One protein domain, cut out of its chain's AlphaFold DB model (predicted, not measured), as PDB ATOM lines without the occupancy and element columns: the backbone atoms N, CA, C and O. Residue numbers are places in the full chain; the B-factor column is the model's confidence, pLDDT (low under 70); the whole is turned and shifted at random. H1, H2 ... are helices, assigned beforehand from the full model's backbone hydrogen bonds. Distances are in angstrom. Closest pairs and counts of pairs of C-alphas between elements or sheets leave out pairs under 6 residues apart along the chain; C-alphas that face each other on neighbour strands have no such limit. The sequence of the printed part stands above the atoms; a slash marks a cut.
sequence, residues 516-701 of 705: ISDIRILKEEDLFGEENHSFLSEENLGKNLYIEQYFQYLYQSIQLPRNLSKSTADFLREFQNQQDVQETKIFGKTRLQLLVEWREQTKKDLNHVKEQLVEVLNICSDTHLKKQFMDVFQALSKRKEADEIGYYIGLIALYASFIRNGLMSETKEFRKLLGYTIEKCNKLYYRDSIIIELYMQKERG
ATOM      1  N   ILE A 516     -31.285  26.610  55.671       65.31
ATOM      2  CA  ILE A 516     -32.505  25.919  56.103       65.31
ATOM      3  C   ILE A 516     -32.239  25.291  57.470       65.31
ATOM      4  O   ILE A 516     -31.638  24.222  57.572       65.31
ATOM      5  N   SER A 517     -32.701  25.964  58.522       59.31
ATOM      6  CA  SER A 517     -32.579  25.520  59.917       59.31
ATOM      7  C   SER A 517     -33.441  24.291  60.228       59.31
ATOM      8  O   SER A 517     -33.037  23.432  61.011       59.31
ATOM      9  N   ASP A 518     -34.606  24.177  59.588       60.72
ATOM     10  CA  ASP A 518     -35.476  23.006  59.655       60.72
ATOM     11  C   ASP A 518     -36.299  22.882  58.363       60.72
ATOM     12  O   ASP A 518     -36.961  23.820  57.928       60.72
ATOM     13  N   ILE A 519     -36.297  21.704  57.741       62.50
ATOM     14  CA  ILE A 519     -37.082  21.439  56.527       62.50
ATOM     15  C   ILE A 519     -38.599  21.514  56.777       62.50
ATOM     16  O   ILE A 519     -39.368  21.640  55.827       62.50
ATOM     17  N   ARG A 520     -39.037  21.414  58.041       60.31
ATOM     18  CA  ARG A 520     -40.438  21.574  58.454       60.31
ATOM     19  C   ARG A 520     -40.908  23.019  58.346       60.31
ATOM     20  O   ARG A 520     -42.065  23.213  57.997       60.31
ATOM     21  N   ILE A 521     -40.007  23.992  58.520       60.47
ATOM     22  CA  ILE A 521     -40.292  25.427  58.352       60.47
ATOM     23  C   ILE A 521     -40.810  25.705  56.944       60.47
ATOM     24  O   ILE A 521     -41.720  26.497  56.794       60.47
ATOM     25  N   LEU A 522     -40.341  24.981  55.921       58.75
ATOM     26  CA  LEU A 522     -40.839  25.080  54.537       58.75
ATOM     27  C   LEU A 522     -42.299  24.612  54.351       58.75
ATOM     28  O   LEU A 522     -42.826  24.698  53.244       58.75
ATOM     29  N   LYS A 523     -42.926  24.074  55.403       55.81
ATOM     30  CA  LYS A 523     -44.319  23.610  55.455       55.81
ATOM     31  C   LYS A 523     -45.091  24.172  56.658       55.81
ATOM     32  O   LYS A 523     -46.199  23.707  56.907       55.81
ATOM     33  N   GLU A 524     -44.514  25.094  57.432       54.34
ATOM     34  CA  GLU A 524     -45.176  25.648  58.619       54.34
ATOM     35  C   GLU A 524     -46.345  26.555  58.216       54.34
ATOM     36  O   GLU A 524     -46.144  27.597  57.598       54.34
ATOM     37  N   GLU A 525     -47.561  26.170  58.610       49.06
ATOM     38  CA  GLU A 525     -48.807  26.918  58.362       49.06
ATOM     39  C   GLU A 525     -48.711  28.382  58.849       49.06
ATOM     40  O   GLU A 525     -49.225  29.293  58.198       49.06
ATOM     41  N   ASP A 526     -47.954  28.632  59.927       47.72
ATOM     42  CA  ASP A 526     -47.715  29.968  60.501       47.72
ATOM     43  C   ASP A 526     -46.923  30.922  59.577       47.72
ATOM     44  O   ASP A 526     -46.987  32.143  59.752       47.72
ATOM     45  N   LEU A 527     -46.170  30.402  58.597       52.09
ATOM     46  CA  LEU A 527     -45.373  31.207  57.654       52.09
ATOM     47  C   LEU A 527     -46.064  31.400  56.293       52.09
ATOM     48  O   LEU A 527     -45.803  32.388  55.608       52.09
ATOM     49  N   PHE A 528     -46.958  30.492  55.893       49.88
ATOM     50  CA  PHE A 528     -47.505  30.464  54.530       49.88
ATOM     51  C   PHE A 528     -49.047  30.559  54.445       49.88
ATOM     52  O   PHE A 528     -49.572  30.652  53.334       49.88
ATOM     53  N   GLY A 529     -49.784  30.606  55.566       52.31
ATOM     54  CA  GLY A 529     -51.257  30.731  55.589       52.31
ATOM     55  C   GLY A 529     -52.007  29.408  55.350       52.31
ATOM     56  O   GLY A 529     -51.398  28.360  55.302       52.31
ATOM     57  N   GLU A 530     -53.338  29.405  55.203       44.72
ATOM     58  CA  GLU A 530     -54.153  28.162  55.157       44.72
ATOM     59  C   GLU A 530     -54.181  27.405  53.793       44.72
ATOM     60  O   GLU A 530     -54.980  26.484  53.614       44.72
ATOM     61  N   GLU A 531     -53.362  27.758  52.793       51.25
ATOM     62  CA  GLU A 531     -53.409  27.122  51.455       51.25
ATOM     63  C   GLU A 531     -52.446  25.926  51.286       51.25
ATOM     64  O   GLU A 531     -51.414  25.846  51.933       51.25
ATOM     65  N   ASN A 532     -52.742  24.994  50.366       53.44
ATOM     66  CA  ASN A 532     -51.892  23.832  50.042       53.44
ATOM     67  C   ASN A 532     -50.438  24.246  49.707       53.44
ATOM     68  O   ASN A 532     -50.140  24.633  48.574       53.44
ATOM     69  N   HIS A 533     -49.524  24.138  50.674       59.38
ATOM     70  CA  HIS A 533     -48.145  24.599  50.523       59.38
ATOM     71  C   HIS A 533     -47.313  23.704  49.603       59.38
ATOM     72  O   HIS A 533     -47.164  22.503  49.839       59.38
ATOM     73  N   SER A 534     -46.718  24.330  48.586       71.19
ATOM     74  CA  SER A 534     -45.696  23.742  47.722       71.19
ATOM     75  C   SER A 534     -44.362  24.469  47.907       71.19
ATOM     76  O   SER A 534     -44.329  25.678  48.145       71.19
ATOM     77  N   PHE A 535     -43.244  23.764  47.712       74.81
ATOM     78  CA  PHE A 535     -41.901  24.361  47.639       74.81
ATOM     79  C   PHE A 535     -41.788  25.447  46.551       74.81
ATOM     80  O   PHE A 535     -40.861  26.251  46.575       74.81
ATOM     81  N   LEU A 536     -42.735  25.493  45.612       81.50
ATOM     82  CA  LEU A 536     -42.809  26.462  44.519       81.50
ATOM     83  C   LEU A 536     -43.583  27.747  44.870       81.50
ATOM     84  O   LEU A 536     -43.923  28.518  43.970       81.50
ATOM     85  N   SER A 537     -43.890  27.981  46.150       78.31
ATOM     86  CA  SER A 537     -44.537  29.212  46.616       78.31
ATOM     87  C   SER A 537     -43.689  30.463  46.346       78.31
ATOM     88  O   SER A 537     -42.468  30.393  46.168       78.31
ATOM     89  N   GLU A 538     -44.329  31.635  46.314       76.06
ATOM     90  CA  GLU A 538     -43.632  32.908  46.077       76.06
ATOM     91  C   GLU A 538     -42.698  33.266  47.234       76.06
ATOM     92  O   GLU A 538     -41.641  33.846  47.017       76.06
ATOM     93  N   GLU A 539     -43.031  32.853  48.451       73.75
ATOM     94  CA  GLU A 539     -42.181  32.942  49.635       73.75
ATOM     95  C   GLU A 539     -40.870  32.160  49.450       73.75
ATOM     96  O   GLU A 539     -39.796  32.648  49.790       73.75
ATOM     97  N   ASN A 540     -40.920  30.965  48.857       75.94
ATOM     98  CA  ASN A 540     -39.720  30.158  48.640       75.94
ATOM     99  C   ASN A 540     -38.955  30.609  47.396       75.94
ATOM    100  O   ASN A 540     -37.731  30.732  47.418       75.94
ATOM    101  N   LEU A 541     -39.646  30.920  46.302       78.62
ATOM    102  CA  LEU A 541     -39.007  31.343  45.060       78.62
ATOM    103  C   LEU A 541     -38.504  32.796  45.121       78.62
ATOM    104  O   LEU A 541     -37.532  33.116  44.436       78.62
ATOM    105  N   GLY A 542     -39.060  33.643  45.973       78.38
ATOM    106  CA  GLY A 542     -38.767  35.069  46.032       78.38
ATOM    107  C   GLY A 542     -39.964  35.885  45.559       78.38
ATOM    108  O   GLY A 542     -40.370  35.750  44.401       78.38
ATOM    109  N   LYS A 543     -40.516  36.751  46.421       80.06
ATOM    110  CA  LYS A 543     -41.688  37.560  46.044       80.06
ATOM    111  C   LYS A 543     -41.290  38.652  45.056       80.06
ATOM    112  O   LYS A 543     -40.581  39.595  45.410       80.06
ATOM    113  N   ASN A 544     -41.814  38.576  43.832       78.88
ATOM    114  CA  ASN A 544     -41.592  39.592  42.794       78.88
ATOM    115  C   ASN A 544     -41.953  41.000  43.279       78.88
ATOM    116  O   ASN A 544     -41.217  41.952  43.023       78.88
ATOM    117  N   LEU A 545     -43.038  41.102  44.054       81.81
ATOM    118  CA  LEU A 545     -43.502  42.354  44.640       81.81
ATOM    119  C   LEU A 545     -42.412  43.039  45.477       81.81
ATOM    120  O   LEU A 545     -42.246  44.250  45.376       81.81
ATOM    121  N   TYR A 546     -41.622  42.290  46.254       83.19
ATOM    122  CA  TYR A 546     -40.539  42.867  47.058       83.19
ATOM    123  C   TYR A 546     -39.391  43.393  46.203       83.19
ATOM    124  O   TYR A 546     -38.777  44.396  46.559       83.19
ATOM    125  N   ILE A 547     -39.107  42.754  45.067       81.06
ATOM    126  CA  ILE A 547     -38.081  43.224  44.131       81.06
ATOM    127  C   ILE A 547     -38.519  44.553  43.508       81.06
ATOM    128  O   ILE A 547     -37.755  45.520  43.514       81.06
ATOM    129  N   GLU A 548     -39.759  44.629  43.029       81.81
ATOM    130  CA  GLU A 548     -40.325  45.849  42.447       81.81
ATOM    131  C   GLU A 548     -40.411  46.989  43.471       81.81
ATOM    132  O   GLU A 548     -39.920  48.093  43.219       81.81
ATOM    133  N   GLN A 549     -40.970  46.707  44.652       85.69
ATOM    134  CA  GLN A 549     -41.097  47.672  45.742       85.69
ATOM    135  C   GLN A 549     -39.735  48.164  46.234       85.69
ATOM    136  O   GLN A 549     -39.599  49.349  46.526       85.69
ATOM    137  N   TYR A 550     -38.713  47.303  46.281       86.81
ATOM    138  CA  TYR A 550     -37.368  47.720  46.670       86.81
ATOM    139  C   TYR A 550     -36.769  48.713  45.678       86.81
ATOM    140  O   TYR A 550     -36.224  49.731  46.095       86.81
ATOM    141  N   PHE A 551     -36.877  48.468  44.367       82.31
ATOM    142  CA  PHE A 551     -36.339  49.408  43.381       82.31
ATOM    143  C   PHE A 551     -37.100  50.739  43.376       82.31
ATOM    144  O   PHE A 551     -36.477  51.790  43.214       82.31
ATOM    145  N   GLN A 552     -38.412  50.720  43.627       85.12
ATOM    146  CA  GLN A 552     -39.197  51.941  43.839       85.12
ATOM    147  C   GLN A 552     -38.758  52.687  45.107       85.12
ATOM    148  O   GLN A 552     -38.491  53.888  45.054       85.12
ATOM    149  N   TYR A 553     -38.618  51.971  46.226       88.50
ATOM    150  CA  TYR A 553     -38.123  52.507  47.493       88.50
ATOM    151  C   TYR A 553     -36.725  53.115  47.339       88.50
ATOM    152  O   TYR A 553     -36.487  54.231  47.798       88.50
ATOM    153  N   LEU A 554     -35.809  52.421  46.660       86.62
ATOM    154  CA  LEU A 554     -34.439  52.870  46.431       86.62
ATOM    155  C   LEU A 554     -34.420  54.147  45.584       86.62
ATOM    156  O   LEU A 554     -33.739  55.110  45.938       86.62
ATOM    157  N   TYR A 555     -35.208  54.187  44.506       85.56
ATOM    158  CA  TYR A 555     -35.334  55.365  43.649       85.56
ATOM    159  C   TYR A 555     -35.836  56.590  44.424       85.56
ATOM    160  O   TYR A 555     -35.233  57.659  44.337       85.56
ATOM    161  N   GLN A 556     -36.891  56.433  45.229       86.25
ATOM    162  CA  GLN A 556     -37.425  57.512  46.069       86.25
ATOM    163  C   GLN A 556     -36.437  57.924  47.169       86.25
ATOM    164  O   GLN A 556     -36.278  59.106  47.469       86.25
ATOM    165  N   SER A 557     -35.739  56.957  47.760       85.69
ATOM    166  CA  SER A 557     -34.842  57.193  48.889       85.69
ATOM    167  C   SER A 557     -33.549  57.898  48.484       85.69
ATOM    168  O   SER A 557     -33.066  58.725  49.257       85.69
ATOM    169  N   ILE A 558     -33.009  57.633  47.290       86.12
ATOM    170  CA  ILE A 558     -31.792  58.284  46.770       86.12
ATOM    171  C   ILE A 558     -32.028  59.768  46.438       86.12
ATOM    172  O   ILE A 558     -31.091  60.563  46.478       86.12
ATOM    173  N   GLN A 559     -33.272  60.179  46.172       83.44
ATOM    174  CA  GLN A 559     -33.610  61.588  45.921       83.44
ATOM    175  C   GLN A 559     -33.504  62.474  47.176       83.44
ATOM    176  O   GLN A 559     -33.510  63.700  47.067       83.44
ATOM    177  N   LEU A 560     -33.398  61.882  48.371       85.31
ATOM    178  CA  LEU A 560     -33.298  62.617  49.630       85.31
ATOM    179  C   LEU A 560     -31.826  62.935  49.971       85.31
ATOM    180  O   LEU A 560     -31.043  62.001  50.156       85.31
ATOM    181  N   PRO A 561     -31.441  64.210  50.194       78.06
ATOM    182  CA  PRO A 561     -30.048  64.592  50.471       78.06
ATOM    183  C   PRO A 561     -29.418  63.869  51.671       78.06
ATOM    184  O   PRO A 561     -28.240  63.526  51.650       78.06
ATOM    185  N   ARG A 562     -30.219  63.571  52.704       81.69
ATOM    186  CA  ARG A 562     -29.792  62.834  53.910       81.69
ATOM    187  C   ARG A 562     -29.366  61.384  53.651       81.69
ATOM    188  O   ARG A 562     -28.752  60.773  54.515       81.69
ATOM    189  N   ASN A 563     -29.733  60.829  52.499       83.00
ATOM    190  CA  ASN A 563     -29.481  59.437  52.141       83.00
ATOM    191  C   ASN A 563     -28.300  59.283  51.167       83.00
ATOM    192  O   ASN A 563     -27.969  58.160  50.805       83.00
ATOM    193  N   LEU A 564     -27.641  60.378  50.765       74.50
ATOM    194  CA  LEU A 564     -26.497  60.350  49.840       74.50
ATOM    195  C   LEU A 564     -25.275  59.602  50.400       74.50
ATOM    196  O   LEU A 564     -24.439  59.144  49.630       74.50
ATOM    197  N   SER A 565     -25.171  59.478  51.726       79.50
ATOM    198  CA  SER A 565     -24.106  58.735  52.410       79.50
ATOM    199  C   SER A 565     -24.443  57.265  52.677       79.50
ATOM    200  O   SER A 565     -23.577  56.536  53.158       79.50
ATOM    201  N   LYS A 566     -25.679  56.819  52.409       83.94
ATOM    202  CA  LYS A 566     -26.104  55.441  52.686       83.94
ATOM    203  C   LYS A 566     -25.567  54.480  51.634       83.94
ATOM    204  O   LYS A 566     -25.603  54.762  50.435       83.94
ATOM    205  N   SER A 567     -25.114  53.319  52.090       83.69
ATOM    206  CA  SER A 567     -24.735  52.218  51.212       83.69
ATOM    207  C   SER A 567     -25.967  51.463  50.700       83.69
ATOM    208  O   SER A 567     -27.056  51.533  51.275       83.69
ATOM    209  N   THR A 568     -25.801  50.677  49.636       80.81
ATOM    210  CA  THR A 568     -26.846  49.765  49.141       80.81
ATOM    211  C   THR A 568     -27.310  48.785  50.222       80.81
ATOM    212  O   THR A 568     -28.500  48.482  50.310       80.81
ATOM    213  N   ALA A 569     -26.388  48.335  51.082       82.56
ATOM    214  CA  ALA A 569     -26.690  47.465  52.214       82.56
ATOM    215  C   ALA A 569     -27.592  48.158  53.252       82.56
ATOM    216  O   ALA A 569     -28.511  47.526  53.772       82.56
ATOM    217  N   ASP A 570     -27.393  49.458  53.498       83.62
ATOM    218  CA  ASP A 570     -28.241  50.234  54.413       83.62
ATOM    219  C   ASP A 570     -29.677  50.334  53.890       83.62
ATOM    220  O   ASP A 570     -30.622  50.060  54.630       83.62
ATOM    221  N   PHE A 571     -29.848  50.651  52.600       86.12
ATOM    222  CA  PHE A 571     -31.170  50.694  51.967       86.12
ATOM    223  C   PHE A 571     -31.861  49.330  51.975       86.12
ATOM    224  O   PHE A 571     -33.063  49.242  52.213       86.12
ATOM    225  N   LEU A 572     -31.111  48.258  51.711       85.06
ATOM    226  CA  LEU A 572     -31.652  46.902  51.714       85.06
ATOM    227  C   LEU A 572     -32.129  46.494  53.112       85.06
ATOM    228  O   LEU A 572     -33.241  45.989  53.251       85.06
ATOM    229  N   ARG A 573     -31.323  46.764  54.145       83.62
ATOM    230  CA  ARG A 573     -31.674  46.473  55.540       83.62
ATOM    231  C   ARG A 573     -32.901  47.265  55.986       83.62
ATOM    232  O   ARG A 573     -33.792  46.705  56.614       83.62
ATOM    233  N   GLU A 574     -32.969  48.554  55.657       85.06
ATOM    234  CA  GLU A 574     -34.132  49.392  55.972       85.06
ATOM    235  C   GLU A 574     -35.406  48.874  55.306       85.06
ATOM    236  O   GLU A 574     -36.430  48.746  55.976       85.06
ATOM    237  N   PHE A 575     -35.336  48.521  54.022       86.25
ATOM    238  CA  PHE A 575     -36.472  47.966  53.295       86.25
ATOM    239  C   PHE A 575     -36.933  46.621  53.876       86.25
ATOM    240  O   PHE A 575     -38.121  46.424  54.120       86.25
ATOM    241  N   GLN A 576     -36.004  45.702  54.148       81.31
ATOM    242  CA  GLN A 576     -36.333  44.380  54.691       81.31
ATOM    243  C   GLN A 576     -36.932  44.453  56.099       81.31
ATOM    244  O   GLN A 576     -37.873  43.717  56.389       81.31
ATOM    245  N   ASN A 577     -36.453  45.377  56.937       80.44
ATOM    246  CA  ASN A 577     -37.024  45.622  58.263       80.44
ATOM    247  C   ASN A 577     -38.449  46.196  58.195       80.44
ATOM    248  O   ASN A 577     -39.242  45.960  59.099       80.44
ATOM    249  N   GLN A 578     -38.781  46.957  57.147       80.50
ATOM    250  CA  GLN A 578     -40.125  47.513  56.951       80.50
ATOM    251  C   GLN A 578     -41.132  46.483  56.425       80.50
ATOM    252  O   GLN A 578     -42.326  46.642  56.664       80.50
ATOM    253  N   GLN A 579     -40.667  45.464  55.697       75.19
ATOM    254  CA  GLN A 579     -41.519  44.494  54.995       75.19
ATOM    255  C   GLN A 579     -41.646  43.131  55.701       75.19
ATOM    256  O   GLN A 579     -42.375  42.279  55.202       75.19
ATOM    257  N   ASP A 580     -40.940  42.914  56.820       66.62
ATOM    258  CA  ASP A 580     -40.897  41.648  57.580       66.62
ATOM    259  C   ASP A 580     -40.699  40.410  56.676       66.62
ATOM    260  O   ASP A 580     -41.510  39.482  56.613       66.62
ATOM    261  N   VAL A 581     -39.622  40.433  55.882       65.94
ATOM    262  CA  VAL A 581     -39.400  39.444  54.815       65.94
ATOM    263  C   VAL A 581     -39.059  38.067  55.393       65.94
ATOM    264  O   VAL A 581     -37.914  37.789  55.766       65.94
ATOM    265  N   GLN A 582     -40.046  37.169  55.385       64.31
ATOM    266  CA  GLN A 582     -39.945  35.829  55.973       64.31
ATOM    267  C   GLN A 582     -38.913  34.899  55.311       64.31
ATOM    268  O   GLN A 582     -38.449  33.963  55.956       64.31
ATOM    269  N   GLU A 583     -38.474  35.175  54.076       66.06
ATOM    270  CA  GLU A 583     -37.473  34.350  53.369       66.06
ATOM    271  C   GLU A 583     -36.155  34.208  54.153       66.06
ATOM    272  O   GLU A 583     -35.467  33.192  54.049       66.06
ATOM    273  N   THR A 584     -35.802  35.220  54.957       61.59
ATOM    274  CA  THR A 584     -34.617  35.189  55.833       61.59
ATOM    275  C   THR A 584     -34.672  34.075  56.874       61.59
ATOM    276  O   THR A 584     -33.629  33.512  57.198       61.59
ATOM    277  N   LYS A 585     -35.869  33.704  57.352       59.94
ATOM    278  CA  LYS A 585     -36.066  32.601  58.306       59.94
ATOM    279  C   LYS A 585     -35.789  31.231  57.676       59.94
ATOM    280  O   LYS A 585     -35.515  30.281  58.402       59.94
ATOM    281  N   ILE A 586     -35.858  31.143  56.345       58.09
ATOM    282  CA  ILE A 586     -35.816  29.891  55.581       58.09
ATOM    283  C   ILE A 586     -34.445  29.650  54.937       58.09
ATOM    284  O   ILE A 586     -33.985  28.517  54.916       58.09
ATOM    285  N   PHE A 587     -33.811  30.688  54.380       63.78
ATOM    286  CA  PHE A 587     -32.557  30.560  53.616       63.78
ATOM    287  C   PHE A 587     -31.415  31.428  54.171       63.78
ATOM    288  O   PHE A 587     -30.383  31.597  53.520       63.78
ATOM    289  N   GLY A 588     -31.598  32.067  55.332       66.44
ATOM    290  CA  GLY A 588     -30.643  33.006  55.939       66.44
ATOM    291  C   GLY A 588     -30.489  34.348  55.200       66.44
ATOM    292  O   GLY A 588     -30.227  35.371  55.827       66.44
ATOM    293  N   LYS A 589     -30.697  34.380  53.876       75.44
ATOM    294  CA  LYS A 589     -30.768  35.584  53.035       75.44
ATOM    295  C   LYS A 589     -31.957  35.513  52.080       75.44
ATOM    296  O   LYS A 589     -32.274  34.458  51.534       75.44
ATOM    297  N   THR A 590     -32.575  36.662  51.821       78.44
ATOM    298  CA  THR A 590     -33.678  36.768  50.851       78.44
ATOM    299  C   THR A 590     -33.168  36.681  49.410       78.44
ATOM    300  O   THR A 590     -32.016  37.024  49.115       78.44
ATOM    301  N   ARG A 591     -34.041  36.294  48.473       83.25
ATOM    302  CA  ARG A 591     -33.745  36.339  47.031       83.25
ATOM    303  C   ARG A 591     -33.331  37.742  46.591       83.25
ATOM    304  O   ARG A 591     -32.382  37.877  45.816       83.25
ATOM    305  N   LEU A 592     -34.027  38.761  47.101       84.75
ATOM    306  CA  LEU A 592     -33.750  40.172  46.839       84.75
ATOM    307  C   LEU A 592     -32.333  40.551  47.280       84.75
ATOM    308  O   LEU A 592     -31.592  41.149  46.505       84.75
ATOM    309  N   GLN A 593     -31.935  40.159  48.493       85.06
ATOM    310  CA  GLN A 593     -30.594  40.422  49.005       85.06
ATOM    311  C   GLN A 593     -29.523  39.820  48.103       85.06
ATOM    312  O   GLN A 593     -28.612  40.526  47.676       85.06
ATOM    313  N   LEU A 594     -29.658  38.537  47.767       84.81
ATOM    314  CA  LEU A 594     -28.689  37.866  46.908       84.81
ATOM    315  C   LEU A 594     -28.647  38.480  45.502       84.81
ATOM    316  O   LEU A 594     -27.576  38.586  44.911       84.81
ATOM    317  N   LEU A 595     -29.794  38.905  44.958       86.81
ATOM    318  CA  LEU A 595     -29.860  39.576  43.659       86.81
ATOM    319  C   LEU A 595     -29.134  40.925  43.688       86.81
ATOM    320  O   LEU A 595     -28.420  41.246  42.741       86.81
ATOM    321  N   VAL A 596     -29.317  41.712  44.749       83.81
ATOM    322  CA  VAL A 596     -28.657  43.012  44.914       83.81
ATOM    323  C   VAL A 596     -27.148  42.828  45.070       83.81
ATOM    324  O   VAL A 596     -26.403  43.416  44.290       83.81
ATOM    325  N   GLU A 597     -26.706  41.949  45.975       85.56
ATOM    326  CA  GLU A 597     -25.284  41.607  46.161       85.56
ATOM    327  C   GLU A 597     -24.645  41.156  44.833       85.56
ATOM    328  O   GLU A 597     -23.590  41.656  44.431       85.56
ATOM    329  N   TRP A 598     -25.325  40.277  44.092       87.25
ATOM    330  CA  TRP A 598     -24.870  39.804  42.785       87.25
ATOM    331  C   TRP A 598     -24.790  40.926  41.735       87.25
ATOM    332  O   TRP A 598     -23.802  41.027  40.998       87.25
ATOM    333  N   ARG A 599     -25.805  41.801  41.666       85.31
ATOM    334  CA  ARG A 599     -25.821  42.940  40.734       85.31
ATOM    335  C   ARG A 599     -24.690  43.915  41.027       85.31
ATOM    336  O   ARG A 599     -24.126  44.460  40.083       85.31
ATOM    337  N   GLU A 600     -24.346  44.135  42.294       81.69
ATOM    338  CA  GLU A 600     -23.239  45.013  42.677       81.69
ATOM    339  C   GLU A 600     -21.881  44.480  42.237       81.69
ATOM    340  O   GLU A 600     -21.083  45.235  41.676       81.69
ATOM    341  N   GLN A 601     -21.655  43.181  42.417       82.06
ATOM    342  CA  GLN A 601     -20.425  42.509  41.998       82.06
ATOM    343  C   GLN A 601     -20.291  42.452  40.466       82.06
ATOM    344  O   GLN A 601     -19.187  42.541  39.931       82.06
ATOM    345  N   THR A 602     -21.416  42.382  39.745       77.81
ATOM    346  CA  THR A 602     -21.458  42.121  38.293       77.81
ATOM    347  C   THR A 602     -21.821  43.362  37.460       77.81
ATOM    348  O   THR A 602     -22.148  43.248  36.278       77.81
ATOM    349  N   LYS A 603     -21.741  44.580  38.028       73.56
ATOM    350  CA  LYS A 603     -22.214  45.834  37.388       73.56
ATOM    351  C   LYS A 603     -21.753  46.035  35.934       73.56
ATOM    352  O   LYS A 603     -22.506  46.586  35.139       73.56
ATOM    353  N   LYS A 604     -20.534  45.611  35.576       72.62
ATOM    354  CA  LYS A 604     -19.953  45.824  34.234       72.62
ATOM    355  C   LYS A 604     -20.368  44.783  33.186       72.62
ATOM    356  O   LYS A 604     -20.343  45.105  32.004       72.62
ATOM    357  N   ASP A 605     -20.787  43.592  33.613       80.25
ATOM    358  CA  ASP A 605     -21.029  42.440  32.730       80.25
ATOM    359  C   ASP A 605     -22.498  41.978  32.723       80.25
ATOM    360  O   ASP A 605     -22.832  40.993  32.070       80.25
ATOM    361  N   LEU A 606     -23.402  42.688  33.408       83.25
ATOM    362  CA  LEU A 606     -24.791  42.259  33.622       83.25
ATOM    363  C   LEU A 606     -25.543  41.927  32.322       83.25
ATOM    364  O   LEU A 606     -26.176  40.875  32.231       83.25
ATOM    365  N   ASN A 607     -25.442  42.788  31.303       85.94
ATOM    366  CA  ASN A 607     -26.079  42.544  30.003       85.94
ATOM    367  C   ASN A 607     -25.489  41.314  29.306       85.94
ATOM    368  O   ASN A 607     -26.232  40.516  28.749       85.94
ATOM    369  N   HIS A 608     -24.170  41.130  29.393       87.56
ATOM    370  CA  HIS A 608     -23.500  39.987  28.788       87.56
ATOM    371  C   HIS A 608     -23.903  38.672  29.467       87.56
ATOM    372  O   HIS A 608     -24.207  37.700  28.782       87.56
ATOM    373  N   VAL A 609     -23.975  38.647  30.804       88.50
ATOM    374  CA  VAL A 609     -24.465  37.471  31.539       88.50
ATOM    375  C   VAL A 609     -25.895  37.151  31.116       88.50
ATOM    376  O   VAL A 609     -26.189  36.009  30.779       88.50
ATOM    377  N   LYS A 610     -26.770  38.159  31.058       89.00
ATOM    378  CA  LYS A 610     -28.156  37.980  30.615       89.00
ATOM    379  C   LYS A 610     -28.237  37.393  29.201       89.00
ATOM    380  O   LYS A 610     -28.964  36.427  29.003       89.00
ATOM    381  N   GLU A 611     -27.483  37.936  28.248       90.69
ATOM    382  CA  GLU A 611     -27.422  37.434  26.867       90.69
ATOM    383  C   GLU A 611     -27.020  35.957  26.800       90.69
ATOM    384  O   GLU A 611     -27.607  35.206  26.027       90.69
ATOM    385  N   GLN A 612     -26.058  35.530  27.624       91.12
ATOM    386  CA  GLN A 612     -25.656  34.124  27.699       91.12
ATOM    387  C   GLN A 612     -26.746  33.245  28.332       91.12
ATOM    388  O   GLN A 612     -27.039  32.170  27.822       91.12
ATOM    389  N   LEU A 613     -27.394  33.695  29.413       93.94
ATOM    390  CA  LEU A 613     -28.418  32.902  30.107       93.94
ATOM    391  C   LEU A 613     -29.701  32.698  29.285       93.94
ATOM    392  O   LEU A 613     -30.349  31.659  29.422       93.94
ATOM    393  N   VAL A 614     -30.047  33.641  28.400       94.31
ATOM    394  CA  VAL A 614     -31.195  33.533  27.475       94.31
ATOM    395  C   VAL A 614     -31.104  32.285  26.591       94.31
ATOM    396  O   VAL A 614     -32.139  31.747  26.189       94.31
ATOM    397  N   GLU A 615     -29.898  31.771  26.326       93.31
ATOM    398  CA  GLU A 615     -29.695  30.558  25.525       93.31
ATOM    399  C   GLU A 615     -30.434  29.334  26.091       93.31
ATOM    400  O   GLU A 615     -30.759  28.425  25.326       93.31
ATOM    401  N   VAL A 616     -30.810  29.330  27.382       93.44
ATOM    402  CA  VAL A 616     -31.655  28.275  27.975       93.44
ATOM    403  C   VAL A 616     -32.983  28.099  27.231       93.44
ATOM    404  O   VAL A 616     -33.516  26.993  27.166       93.44
ATOM    405  N   LEU A 617     -33.520  29.164  26.627       90.81
ATOM    406  CA  LEU A 617     -34.780  29.110  25.885       90.81
ATOM    407  C   LEU A 617     -34.677  28.270  24.606       90.81
ATOM    408  O   LEU A 617     -35.688  27.745  24.143       90.81
ATOM    409  N   ASN A 618     -33.465  28.108  24.069       89.75
ATOM    410  CA  ASN A 618     -33.197  27.264  22.906       89.75
ATOM    411  C   ASN A 618     -33.070  25.779  23.282       89.75
ATOM    412  O   ASN A 618     -32.989  24.919  22.406       89.75
ATOM    413  N   ILE A 619     -33.048  25.465  24.580       86.50
ATOM    414  CA  ILE A 619     -32.924  24.107  25.093       86.50
ATOM    415  C   ILE A 619     -34.337  23.541  25.269       86.50
ATOM    416  O   ILE A 619     -35.083  23.886  26.191       86.50
ATOM    417  N   CYS A 620     -34.730  22.690  24.322       68.62
ATOM    418  CA  CYS A 620     -36.064  22.108  24.271       68.62
ATOM    419  C   CYS A 620     -36.213  20.967  25.284       68.62
ATOM    420  O   CYS A 620     -35.619  19.904  25.123       68.62
ATOM    421  N   SER A 621     -37.069  21.162  26.288       69.81
ATOM    422  CA  SER A 621     -37.670  20.057  27.040       69.81
ATOM    423  C   SER A 621     -38.829  19.452  26.245       69.81
ATOM    424  O   SER A 621     -39.578  20.179  25.582       69.81
ATOM    425  N   ASP A 622     -38.973  18.124  26.309       77.94
ATOM    426  CA  ASP A 622     -40.076  17.396  25.676       77.94
ATOM    427  C   ASP A 622     -41.426  18.013  26.089       77.94
ATOM    428  O   ASP A 622     -41.672  18.327  27.257       77.94
ATOM    429  N   THR A 623     -42.324  18.178  25.122       81.06
ATOM    430  CA  THR A 623     -43.718  18.567  25.351       81.06
ATOM    431  C   THR A 623     -44.420  17.741  26.430       81.06
ATOM    432  O   THR A 623     -45.249  18.289  27.156       81.06
ATOM    433  N   HIS A 624     -44.085  16.455  26.576       85.38
ATOM    434  CA  HIS A 624     -44.608  15.613  27.651       85.38
ATOM    435  C   HIS A 624     -44.094  16.057  29.031       85.38
ATOM    436  O   HIS A 624     -44.888  16.248  29.952       85.38
ATOM    437  N   LEU A 625     -42.788  16.317  29.155       88.19
ATOM    438  CA  LEU A 625     -42.160  16.836  30.377       88.19
ATOM    439  C   LEU A 625     -42.751  18.186  30.794       88.19
ATOM    440  O   LEU A 625     -43.093  18.378  31.958       88.19
ATOM    441  N   LYS A 626     -42.957  19.100  29.839       86.69
ATOM    442  CA  LYS A 626     -43.595  20.397  30.119       86.69
ATOM    443  C   LYS A 626     -45.017  20.263  30.658       86.69
ATOM    444  O   LYS A 626     -45.410  21.046  31.515       86.69
ATOM    445  N   LYS A 627     -45.787  19.284  30.171       88.44
ATOM    446  CA  LYS A 627     -47.138  19.004  30.681       88.44
ATOM    447  C   LYS A 627     -47.104  18.379  32.074       88.44
ATOM    448  O   LYS A 627     -47.899  18.764  32.922       88.44
ATOM    449  N   GLN A 628     -46.187  17.443  32.309       90.50
ATOM    450  CA  GLN A 628     -46.050  16.752  33.592       90.50
ATOM    451  C   GLN A 628     -45.649  17.702  34.733       90.50
ATOM    452  O   GLN A 628     -46.157  17.573  35.843       90.50
ATOM    453  N   PHE A 629     -44.774  18.665  34.442       91.94
ATOM    454  CA  PHE A 629     -44.225  19.629  35.402       91.94
ATOM    455  C   PHE A 629     -44.753  21.052  35.152       91.94
ATOM    456  O   PHE A 629     -44.042  22.042  35.314       91.94
ATOM    457  N   MET A 630     -45.999  21.170  34.683       90.69
ATOM    458  CA  MET A 630     -46.587  22.452  34.276       90.69
ATOM    459  C   MET A 630     -46.616  23.487  35.412       90.69
ATOM    460  O   MET A 630     -46.421  24.672  35.166       90.69
ATOM    461  N   ASP A 631     -46.820  23.036  36.644       90.12
ATOM    462  CA  ASP A 631     -46.825  23.842  37.865       90.12
ATOM    463  C   ASP A 631     -45.491  24.560  38.117       90.12
ATOM    464  O   ASP A 631     -45.498  25.764  38.361       90.12
ATOM    465  N   VAL A 632     -44.341  23.887  37.976       91.00
ATOM    466  CA  VAL A 632     -43.032  24.555  38.139       91.00
ATOM    467  C   VAL A 632     -42.737  25.523  36.999       91.00
ATOM    468  O   VAL A 632     -42.220  26.614  37.242       91.00
ATOM    469  N   PHE A 633     -43.131  25.201  35.762       91.81
ATOM    470  CA  PHE A 633     -43.018  26.153  34.653       91.81
ATOM    471  C   PHE A 633     -43.889  27.393  34.885       91.81
ATOM    472  O   PHE A 633     -43.435  28.510  34.636       91.81
ATOM    473  N   GLN A 634     -45.111  27.215  35.395       91.31
ATOM    474  CA  GLN A 634     -45.999  28.321  35.753       91.31
ATOM    475  C   GLN A 634     -45.410  29.161  36.891       91.31
ATOM    476  O   GLN A 634     -45.325  30.381  36.747       91.31
ATOM    477  N   ALA A 635     -44.927  28.532  37.964       89.38
ATOM    478  CA  ALA A 635     -44.315  29.226  39.096       89.38
ATOM    479  C   ALA A 635     -43.091  30.059  38.676       89.38
ATOM    480  O   ALA A 635     -43.006  31.242  39.001       89.38
ATOM    481  N   LEU A 636     -42.187  29.492  37.869       90.88
ATOM    482  CA  LEU A 636     -41.026  30.216  37.347       90.88
ATOM    483  C   LEU A 636     -41.429  31.345  36.393       90.88
ATOM    484  O   LEU A 636     -40.837  32.423  36.444       90.88
ATOM    485  N   SER A 637     -42.439  31.135  35.539       89.81
ATOM    486  CA  SER A 637     -42.863  32.138  34.550       89.81
ATOM    487  C   SER A 637     -43.315  33.458  35.176       89.81
ATOM    488  O   SER A 637     -43.108  34.510  34.571       89.81
ATOM    489  N   LYS A 638     -43.829  33.425  36.414       88.62
ATOM    490  CA  LYS A 638     -44.187  34.627  37.175       88.62
ATOM    491  C   LYS A 638     -43.002  35.578  37.345       88.62
ATOM    492  O   LYS A 638     -43.195  36.784  37.364       88.62
ATOM    493  N   ARG A 639     -41.765  35.073  37.443       86.25
ATOM    494  CA  ARG A 639     -40.553  35.897  37.623       86.25
ATOM    495  C   ARG A 639     -40.135  36.661  36.367       86.25
ATOM    496  O   ARG A 639     -39.317  37.565  36.464       86.25
ATOM    497  N   LYS A 640     -40.654  36.309  35.188       85.88
ATOM    498  CA  LYS A 640     -40.123  36.782  33.899       85.88
ATOM    499  C   LYS A 640     -40.086  38.309  33.766       85.88
ATOM    500  O   LYS A 640     -39.159  38.822  33.150       85.88
ATOM    501  N   GLU A 641     -41.066  39.013  34.329       82.62
ATOM    502  CA  GLU A 641     -41.158  40.477  34.238       82.62
ATOM    503  C   GLU A 641     -40.297  41.187  35.298       82.62
ATOM    504  O   GLU A 641     -39.496  42.055  34.953       82.62
ATOM    505  N   ALA A 642     -40.401  40.785  36.571       78.62
ATOM    506  CA  ALA A 642     -39.726  41.445  37.697       78.62
ATOM    507  C   ALA A 642     -38.264  40.994  37.919       78.62
ATOM    508  O   ALA A 642     -37.419  41.772  38.369       78.62
ATOM    509  N   ASP A 643     -37.947  39.736  37.602       84.88
ATOM    510  CA  ASP A 643     -36.640  39.095  37.786       84.88
ATOM    511  C   ASP A 643     -36.330  38.141  36.622       84.88
ATOM    512  O   ASP A 643     -36.225  36.920  36.762       84.88
ATOM    513  N   GLU A 644     -36.166  38.718  35.434       87.56
ATOM    514  CA  GLU A 644     -35.896  37.968  34.205       87.56
ATOM    515  C   GLU A 644     -34.653  37.061  34.314       87.56
ATOM    516  O   GLU A 644     -34.624  35.953  33.782       87.56
ATOM    517  N   ILE A 645     -33.629  37.497  35.053       88.75
ATOM    518  CA  ILE A 645     -32.425  36.693  35.301       88.75
ATOM    519  C   ILE A 645     -32.759  35.493  36.190       88.75
ATOM    520  O   ILE A 645     -32.337  34.379  35.888       88.75
ATOM    521  N   GLY A 646     -33.551  35.685  37.249       88.81
ATOM    522  CA  GLY A 646     -34.051  34.585  38.076       88.81
ATOM    523  C   GLY A 646     -34.979  33.627  37.342       88.81
ATOM    524  O   GLY A 646     -35.032  32.451  37.694       88.81
ATOM    525  N   TYR A 647     -35.681  34.085  36.303       92.62
ATOM    526  CA  TYR A 647     -36.409  33.189  35.410       92.62
ATOM    527  C   TYR A 647     -35.449  32.265  34.646       92.62
ATOM    528  O   TYR A 647     -35.631  31.046  34.665       92.62
ATOM    529  N   TYR A 648     -34.388  32.806  34.035       94.56
ATOM    530  CA  TYR A 648     -33.405  31.986  33.316       94.56
ATOM    531  C   TYR A 648     -32.637  31.041  34.246       94.56
ATOM    532  O   TYR A 648     -32.518  29.858  33.937       94.56
ATOM    533  N   ILE A 649     -32.178  31.523  35.405       93.88
ATOM    534  CA  ILE A 649     -31.498  30.687  36.409       93.88
ATOM    535  C   ILE A 649     -32.412  29.548  36.874       93.88
ATOM    536  O   ILE A 649     -31.972  28.400  36.907       93.88
ATOM    537  N   GLY A 650     -33.684  29.841  37.163       93.38
ATOM    538  CA  GLY A 650     -34.659  28.834  37.577       93.38
ATOM    539  C   GLY A 650     -34.894  27.758  36.514       93.38
ATOM    540  O   GLY A 650     -34.927  26.572  36.839       93.38
ATOM    541  N   LEU A 651     -34.978  28.133  35.230       94.75
ATOM    542  CA  LEU A 651     -35.073  27.161  34.132       94.75
ATOM    543  C   LEU A 651     -33.822  26.284  34.020       94.75
ATOM    544  O   LEU A 651     -33.935  25.074  33.824       94.75
ATOM    545  N   ILE A 652     -32.633  26.872  34.161       95.69
ATOM    546  CA  ILE A 652     -31.365  26.133  34.125       95.69
ATOM    547  C   ILE A 652     -31.292  25.152  35.303       95.69
ATOM    548  O   ILE A 652     -30.936  23.991  35.116       95.69
ATOM    549  N   ALA A 653     -31.684  25.577  36.504       94.06
ATOM    550  CA  ALA A 653     -31.760  24.711  37.676       94.06
ATOM    551  C   ALA A 653     -32.777  23.564  37.491       94.06
ATOM    552  O   ALA A 653     -32.468  22.416  37.822       94.06
ATOM    553  N   LEU A 654     -33.935  23.838  36.875       94.25
ATOM    554  CA  LEU A 654     -34.951  22.831  36.552       94.25
ATOM    555  C   LEU A 654     -34.434  21.788  35.560       94.25
ATOM    556  O   LEU A 654     -34.566  20.589  35.791       94.25
ATOM    557  N   TYR A 655     -33.803  22.224  34.472       94.88
ATOM    558  CA  TYR A 655     -33.248  21.309  33.478       94.88
ATOM    559  C   TYR A 655     -32.086  20.487  34.042       94.88
ATOM    560  O   TYR A 655     -31.998  19.290  33.771       94.88
ATOM    561  N   ALA A 656     -31.248  21.078  34.899       92.94
ATOM    562  CA  ALA A 656     -30.214  20.338  35.616       92.94
ATOM    563  C   ALA A 656     -30.828  19.249  36.511       92.94
ATOM    564  O   ALA A 656     -30.319  18.130  36.549       92.94
ATOM    565  N   SER A 657     -31.951  19.550  37.169       92.00
ATOM    566  CA  SER A 657     -32.706  18.593  37.980       92.00
ATOM    567  C   SER A 657     -33.345  17.475  37.144       92.00
ATOM    568  O   SER A 657     -33.256  16.303  37.511       92.00
ATOM    569  N   PHE A 658     -33.905  17.781  35.969       92.94
ATOM    570  CA  PHE A 658     -34.387  16.750  35.042       92.94
ATOM    571  C   PHE A 658     -33.270  15.814  34.586       92.94
ATOM    572  O   PHE A 658     -33.472  14.603  34.541       92.94
ATOM    573  N   ILE A 659     -32.086  16.351  34.294       91.69
ATOM    574  CA  ILE A 659     -30.929  15.534  33.919       91.69
ATOM    575  C   ILE A 659     -30.493  14.642  35.080       91.69
ATOM    576  O   ILE A 659     -30.314  13.440  34.889       91.69
ATOM    577  N   ARG A 660     -30.387  15.203  36.292       88.69
ATOM    578  CA  ARG A 660     -30.071  14.444  37.511       88.69
ATOM    579  C   ARG A 660     -31.023  13.267  37.713       88.69
ATOM    580  O   ARG A 660     -30.582  12.171  38.036       88.69
ATOM    581  N   ASN A 661     -32.317  13.476  37.493       88.44
ATOM    582  CA  ASN A 661     -33.354  12.466  37.705       88.44
ATOM    583  C   ASN A 661     -33.620  11.579  36.469       88.44
ATOM    584  O   ASN A 661     -34.631  10.882  36.420       88.44
ATOM    585  N   GLY A 662     -32.742  11.602  35.456       88.56
ATOM    586  CA  GLY A 662     -32.840  10.740  34.269       88.56
ATOM    587  C   GLY A 662     -33.995  11.076  33.317       88.56
ATOM    588  O   GLY A 662     -34.302  10.294  32.421       88.56
ATOM    589  N   LEU A 663     -34.632  12.234  33.492       90.75
ATOM    590  CA  LEU A 663     -35.754  12.700  32.676       90.75
ATOM    591  C   LEU A 663     -35.290  13.385  31.387       90.75
ATOM    592  O   LEU A 663     -36.035  13.461  30.415       90.75
ATOM    593  N   MET A 664     -34.059  13.893  31.366       91.00
ATOM    594  CA  MET A 664     -33.485  14.583  30.218       91.00
ATOM    595  C   MET A 664     -32.034  14.148  30.010       91.00
ATOM    596  O   MET A 664     -31.279  13.986  30.965       91.00
ATOM    597  N   SER A 665     -31.616  13.974  28.757       88.94
ATOM    598  CA  SER A 665     -30.211  13.720  28.433       88.94
ATOM    599  C   SER A 665     -29.390  15.002  28.542       88.94
ATOM    600  O   SER A 665     -29.798  16.052  28.040       88.94
ATOM    601  N   GLU A 666     -28.200  14.913  29.126       88.75
ATOM    602  CA  GLU A 666     -27.288  16.048  29.194       88.75
ATOM    603  C   GLU A 666     -26.660  16.353  27.829       88.75
ATOM    604  O   GLU A 666     -25.926  15.531  27.280       88.75
ATOM    605  N   THR A 667     -26.888  17.561  27.308       89.31
ATOM    606  CA  THR A 667     -26.208  18.052  26.104       89.31
ATOM    607  C   THR A 667     -24.966  18.868  26.456       89.31
ATOM    608  O   THR A 667     -24.838  19.422  27.554       89.31
ATOM    609  N   LYS A 668     -24.035  18.971  25.504       86.75
ATOM    610  CA  LYS A 668     -22.817  19.771  25.668       86.75
ATOM    611  C   LYS A 668     -23.136  21.255  25.826       86.75
ATOM    612  O   LYS A 668     -22.534  21.922  26.664       86.75
ATOM    613  N   GLU A 669     -24.103  21.756  25.065       89.06
ATOM    614  CA  GLU A 669     -24.592  23.132  25.127       89.06
ATOM    615  C   GLU A 669     -25.166  23.448  26.510       89.06
ATOM    616  O   GLU A 669     -24.773  24.437  27.127       89.06
ATOM    617  N   PHE A 670     -26.026  22.571  27.042       91.62
ATOM    618  CA  PHE A 670     -26.602  22.770  28.369       91.62
ATOM    619  C   PHE A 670     -25.531  22.737  29.460       91.62
ATOM    620  O   PHE A 670     -25.540  23.580  30.354       91.62
ATOM    621  N   ARG A 671     -24.567  21.812  29.380       88.94
ATOM    622  CA  ARG A 671     -23.478  21.732  30.361       88.94
ATOM    623  C   ARG A 671     -22.642  23.012  30.397       88.94
ATOM    624  O   ARG A 671     -22.308  23.483  31.482       88.94
ATOM    625  N   LYS A 672     -22.315  23.574  29.231       88.75
ATOM    626  CA  LYS A 672     -21.597  24.854  29.133       88.75
ATOM    627  C   LYS A 672     -22.374  25.980  29.788       88.75
ATOM    628  O   LYS A 672     -21.821  26.712  30.605       88.75
ATOM    629  N   LEU A 673     -23.653  26.084  29.441       92.06
ATOM    630  CA  LEU A 673     -24.548  27.091  29.985       92.06
ATOM    631  C   LEU A 673     -24.654  26.967  31.508       92.06
ATOM    632  O   LEU A 673     -24.554  27.960  32.225       92.06
ATOM    633  N   LEU A 674     -24.788  25.745  32.013       92.69
ATOM    634  CA  LEU A 674     -24.852  25.459  33.436       92.69
ATOM    635  C   LEU A 674     -23.543  25.803  34.157       92.69
ATOM    636  O   LEU A 674     -23.574  26.500  35.166       92.69
ATOM    637  N   GLY A 675     -22.391  25.398  33.617       89.62
ATOM    638  CA  GLY A 675     -21.087  25.766  34.177       89.62
ATOM    639  C   GLY A 675     -20.871  27.282  34.211       89.62
ATOM    640  O   GLY A 675     -20.442  27.814  35.232       89.62
ATOM    641  N   TYR A 676     -21.258  27.993  33.145       90.00
ATOM    642  CA  TYR A 676     -21.244  29.458  33.107       90.00
ATOM    643  C   TYR A 676     -22.191  30.073  34.147       90.00
ATOM    644  O   TYR A 676     -21.843  31.047  34.814       90.00
ATOM    645  N   THR A 677     -23.378  29.490  34.321       91.88
ATOM    646  CA  THR A 677     -24.363  29.938  35.316       91.88
ATOM    647  C   THR A 677     -23.821  29.787  36.733       91.88
ATOM    648  O   THR A 677     -23.943  30.715  37.527       91.88
ATOM    649  N   ILE A 678     -23.162  28.670  37.044       90.12
ATOM    650  CA  ILE A 678     -22.518  28.449  38.346       90.12
ATOM    651  C   ILE A 678     -21.359  29.433  38.544       90.12
ATOM    652  O   ILE A 678     -21.284  30.071  39.591       90.12
ATOM    653  N   GLU A 679     -20.510  29.636  37.532       87.12
ATOM    654  CA  GLU A 679     -19.399  30.598  37.594       87.12
ATOM    655  C   GLU A 679     -19.890  32.034  37.846       87.12
ATOM    656  O   GLU A 679     -19.326  32.743  38.679       87.12
ATOM    657  N   LYS A 680     -20.923  32.485  37.121       89.12
ATOM    658  CA  LYS A 680     -21.357  33.893  37.130       89.12
ATOM    659  C   LYS A 680     -22.461  34.215  38.122       89.12
ATOM    660  O   LYS A 680     -22.557  35.367  38.528       89.12
ATOM    661  N   CYS A 681     -23.299  33.250  38.483       88.31
ATOM    662  CA  CYS A 681     -24.480  33.468  39.324       88.31
ATOM    663  C   CYS A 681     -24.422  32.705  40.654       88.31
ATOM    664  O   CYS A 681     -25.235  32.996  41.530       88.31
ATOM    665  N   ASN A 682     -23.473  31.773  40.813       84.12
ATOM    666  CA  ASN A 682     -23.137  31.015  42.022       84.12
ATOM    667  C   ASN A 682     -24.317  30.821  43.006       84.12
ATOM    668  O   ASN A 682     -25.215  30.020  42.742       84.12
ATOM    669  N   LYS A 683     -24.376  31.599  44.099       81.81
ATOM    670  CA  LYS A 683     -25.393  31.474  45.162       81.81
ATOM    671  C   LYS A 683     -26.842  31.559  44.667       81.81
ATOM    672  O   LYS A 683     -27.714  30.905  45.231       81.81
ATOM    673  N   LEU A 684     -27.107  32.325  43.605       86.56
ATOM    674  CA  LEU A 684     -28.440  32.404  42.998       86.56
ATOM    675  C   LEU A 684     -28.862  31.077  42.377       86.56
ATOM    676  O   LEU A 684     -29.995  30.642  42.569       86.56
ATOM    677  N   TYR A 685     -27.937  30.433  41.666       90.12
ATOM    678  CA  TYR A 685     -28.176  29.126  41.068       90.12
ATOM    679  C   TYR A 685     -28.397  28.057  42.135       90.12
ATOM    680  O   TYR A 685     -29.340  27.272  42.028       90.12
ATOM    681  N   TYR A 686     -27.555  28.030  43.170       84.50
ATOM    682  CA  TYR A 686     -27.656  27.010  44.207       84.50
ATOM    683  C   TYR A 686     -28.955  27.109  45.000       84.50
ATOM    684  O   TYR A 686     -29.604  26.087  45.205       84.50
ATOM    685  N   ARG A 687     -29.393  28.321  45.364       82.81
ATOM    686  CA  ARG A 687     -30.682  28.528  46.040       82.81
ATOM    687  C   ARG A 687     -31.848  27.939  45.240       82.81
ATOM    688  O   ARG A 687     -32.619  27.147  45.774       82.81
ATOM    689  N   ASP A 688     -31.962  28.297  43.961       87.12
ATOM    690  CA  ASP A 688     -33.045  27.793  43.107       87.12
ATOM    691  C   ASP A 688     -32.925  26.281  42.866       87.12
ATOM    692  O   ASP A 688     -33.929  25.570  42.864       87.12
ATOM    693  N   SER A 689     -31.700  25.765  42.736       88.06
ATOM    694  CA  SER A 689     -31.456  24.326  42.602       88.06
ATOM    695  C   SER A 689     -31.927  23.552  43.828       88.06
ATOM    696  O   SER A 689     -32.543  22.506  43.675       88.06
ATOM    697  N   ILE A 690     -31.697  24.068  45.036       82.12
ATOM    698  CA  ILE A 690     -32.145  23.441  46.286       82.12
ATOM    699  C   ILE A 690     -33.671  23.358  46.338       82.12
ATOM    700  O   ILE A 690     -34.210  22.288  46.608       82.12
ATOM    701  N   ILE A 691     -34.367  24.459  46.039       82.75
ATOM    702  CA  ILE A 691     -35.837  24.507  46.038       82.75
ATOM    703  C   ILE A 691     -36.407  23.470  45.067       82.75
ATOM    704  O   ILE A 691     -37.307  22.705  45.418       82.75
ATOM    705  N   ILE A 692     -35.843  23.407  43.861       89.00
ATOM    706  CA  ILE A 692     -36.278  22.470  42.824       89.00
ATOM    707  C   ILE A 692     -35.981  21.021  43.227       89.00
ATOM    708  O   ILE A 692     -36.839  20.163  43.046       89.00
ATOM    709  N   GLU A 693     -34.820  20.727  43.814       85.94
ATOM    710  CA  GLU A 693     -34.515  19.371  44.293       85.94
ATOM    711  C   GLU A 693     -35.443  18.939  45.434       85.94
ATOM    712  O   GLU A 693     -35.905  17.797  45.460       85.94
ATOM    713  N   LEU A 694     -35.766  19.845  46.358       80.81
ATOM    714  CA  LEU A 694     -36.715  19.570  47.436       80.81
ATOM    715  C   LEU A 694     -38.115  19.286  46.888       80.81
ATOM    716  O   LEU A 694     -38.727  18.296  47.288       80.81
ATOM    717  N   TYR A 695     -38.580  20.083  45.927       87.00
ATOM    718  CA  TYR A 695     -39.824  19.841  45.197       87.00
ATOM    719  C   TYR A 695     -39.829  18.466  44.507       87.00
ATOM    720  O   TYR A 695     -40.736  17.653  44.724       87.00
ATOM    721  N   MET A 696     -38.783  18.162  43.733       87.75
ATOM    722  CA  MET A 696     -38.665  16.893  43.012       87.75
ATOM    723  C   MET A 696     -38.694  15.700  43.969       87.75
ATOM    724  O   MET A 696     -39.390  14.717  43.710       87.75
ATOM    725  N   GLN A 697     -38.009  15.810  45.109       83.00
ATOM    726  CA  GLN A 697     -37.939  14.745  46.102       83.00
ATOM    727  C   GLN A 697     -39.234  14.568  46.896       83.00
ATOM    728  O   GLN A 697     -39.677  13.442  47.118       83.00
ATOM    729  N   LYS A 698     -39.815  15.661  47.389       79.00
ATOM    730  CA  LYS A 698     -40.872  15.619  48.407       79.00
ATOM    731  C   LYS A 698     -42.282  15.675  47.833       79.00
ATOM    732  O   LYS A 698     -43.184  15.148  48.475       79.00
ATOM    733  N   GLU A 699     -42.474  16.290  46.668       84.75
ATOM    734  CA  GLU A 699     -43.789  16.415  46.021       84.75
ATOM    735  C   GLU A 699     -43.922  15.517  44.794       84.75
ATOM    736  O   GLU A 699     -45.013  15.033  44.492       84.75
ATOM    737  N   ARG A 700     -42.816  15.263  44.087       88.00
ATOM    738  CA  ARG A 700     -42.824  14.448  42.864       88.00
ATOM    739  C   ARG A 700     -42.270  13.036  43.041       88.00
ATOM    740  O   ARG A 700     -42.445  12.217  42.146       88.00
ATOM    741  N   GLY A 701     -41.664  12.736  44.191       83.56
ATOM    742  CA  GLY A 701     -41.171  11.400  44.534       83.56
ATOM    743  C   GLY A 701     -39.933  10.955  43.752       83.56
ATOM    744  O   GLY A 701     -39.635   9.764  43.727       83.56
TER     745      GLY A 701
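What this domain is: This is residues 516 to 701 of the 705 residues of an uncharacterized protein of Caldibacillus thermoamylovorans (UniProt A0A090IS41). Five helices make the larger body: H10 runs through its middle, H12 crosses it on one side, and H7, H9 and H11 pack round it. H6 stands between this body and a crossed pair, H3 and H4, which lies at one end of the longest axis, while H1 lies off one side. The printed part has 186 residues with twelve named helices, H1 to H12 in order, and no named strand: all helix. It is compact, with a radius of gyration of the C-alphas of 17.3 A and spans of 55 by 42 by 25 A.

How they stand to each other: Start at H1, residues 525 to 528, which touches no helix. After H2, residues 538 to 541, find H3, residues 544 to 558, which touches H4, residues 568 to 579, at a steep tilt of 56 degrees, with its residues 550 to 554 alone; the closest C-alphas are those of Tyr 550 and Phe 575, 6.7 A apart. H5, residues 583 to 587, only just touches H2, with 3 pairs of C-alphas within 8 A, the closest those of Glu 539 and Glu 583 at 6.2 A. Pass over H6, residues 591 to 601, H7, residues 606 to 618, and H8, residues 623 to 628, to reach H9, residues 630 to 640, and H10, residues 644 to 660. These two form a hairpin at a shallow tilt of 28 degrees, opposite ways; H10 touches H9 with residues 646 to 651 alone, closest at C-alphas Lys 640 and Tyr 647, 5.4 A. H8 touches no helix. H7 touches H11, residues 668 to 681, closest at C-alphas Leu 613 and Leu 673, 7.0 A. H12, residues 683 to 698, touches H10 at a steep tilt of 48 degrees, the same way, closest at C-alphas Ala 653 and Ser 689, 5.0 A. With residues 683 to 684 alone H12 touches H6, closest at C-alphas Leu 594 and Leu 684, 6.7 A. Every O i to N i+4 pair is within hydrogen-bond range in H3, H4, H5, H6, H8, H10, H11 and H12; H7 has 5 of 9, H9 5 of 7, and H1 and H2 are too short for one.

Where its parts are: Find C-alpha 544 at (-41.592, 39.592, 42.794); from there H3 runs 21.5 A. H10 begins at C-alpha 644, (-35.896, 37.968, 34.205), and runs 24.5 A. H12 runs 22.4 A to C-alpha 698 at (-40.872, 15.619, 48.407).

The domain as a whole: The C-alphas of Pro 561 and Gly 662 are the two farthest apart, 56.3 A. The printed part has no cut, and no link is long. Look for pLDDT under 70 at residues 516 to 533, 580 to 588 and 620 to 621.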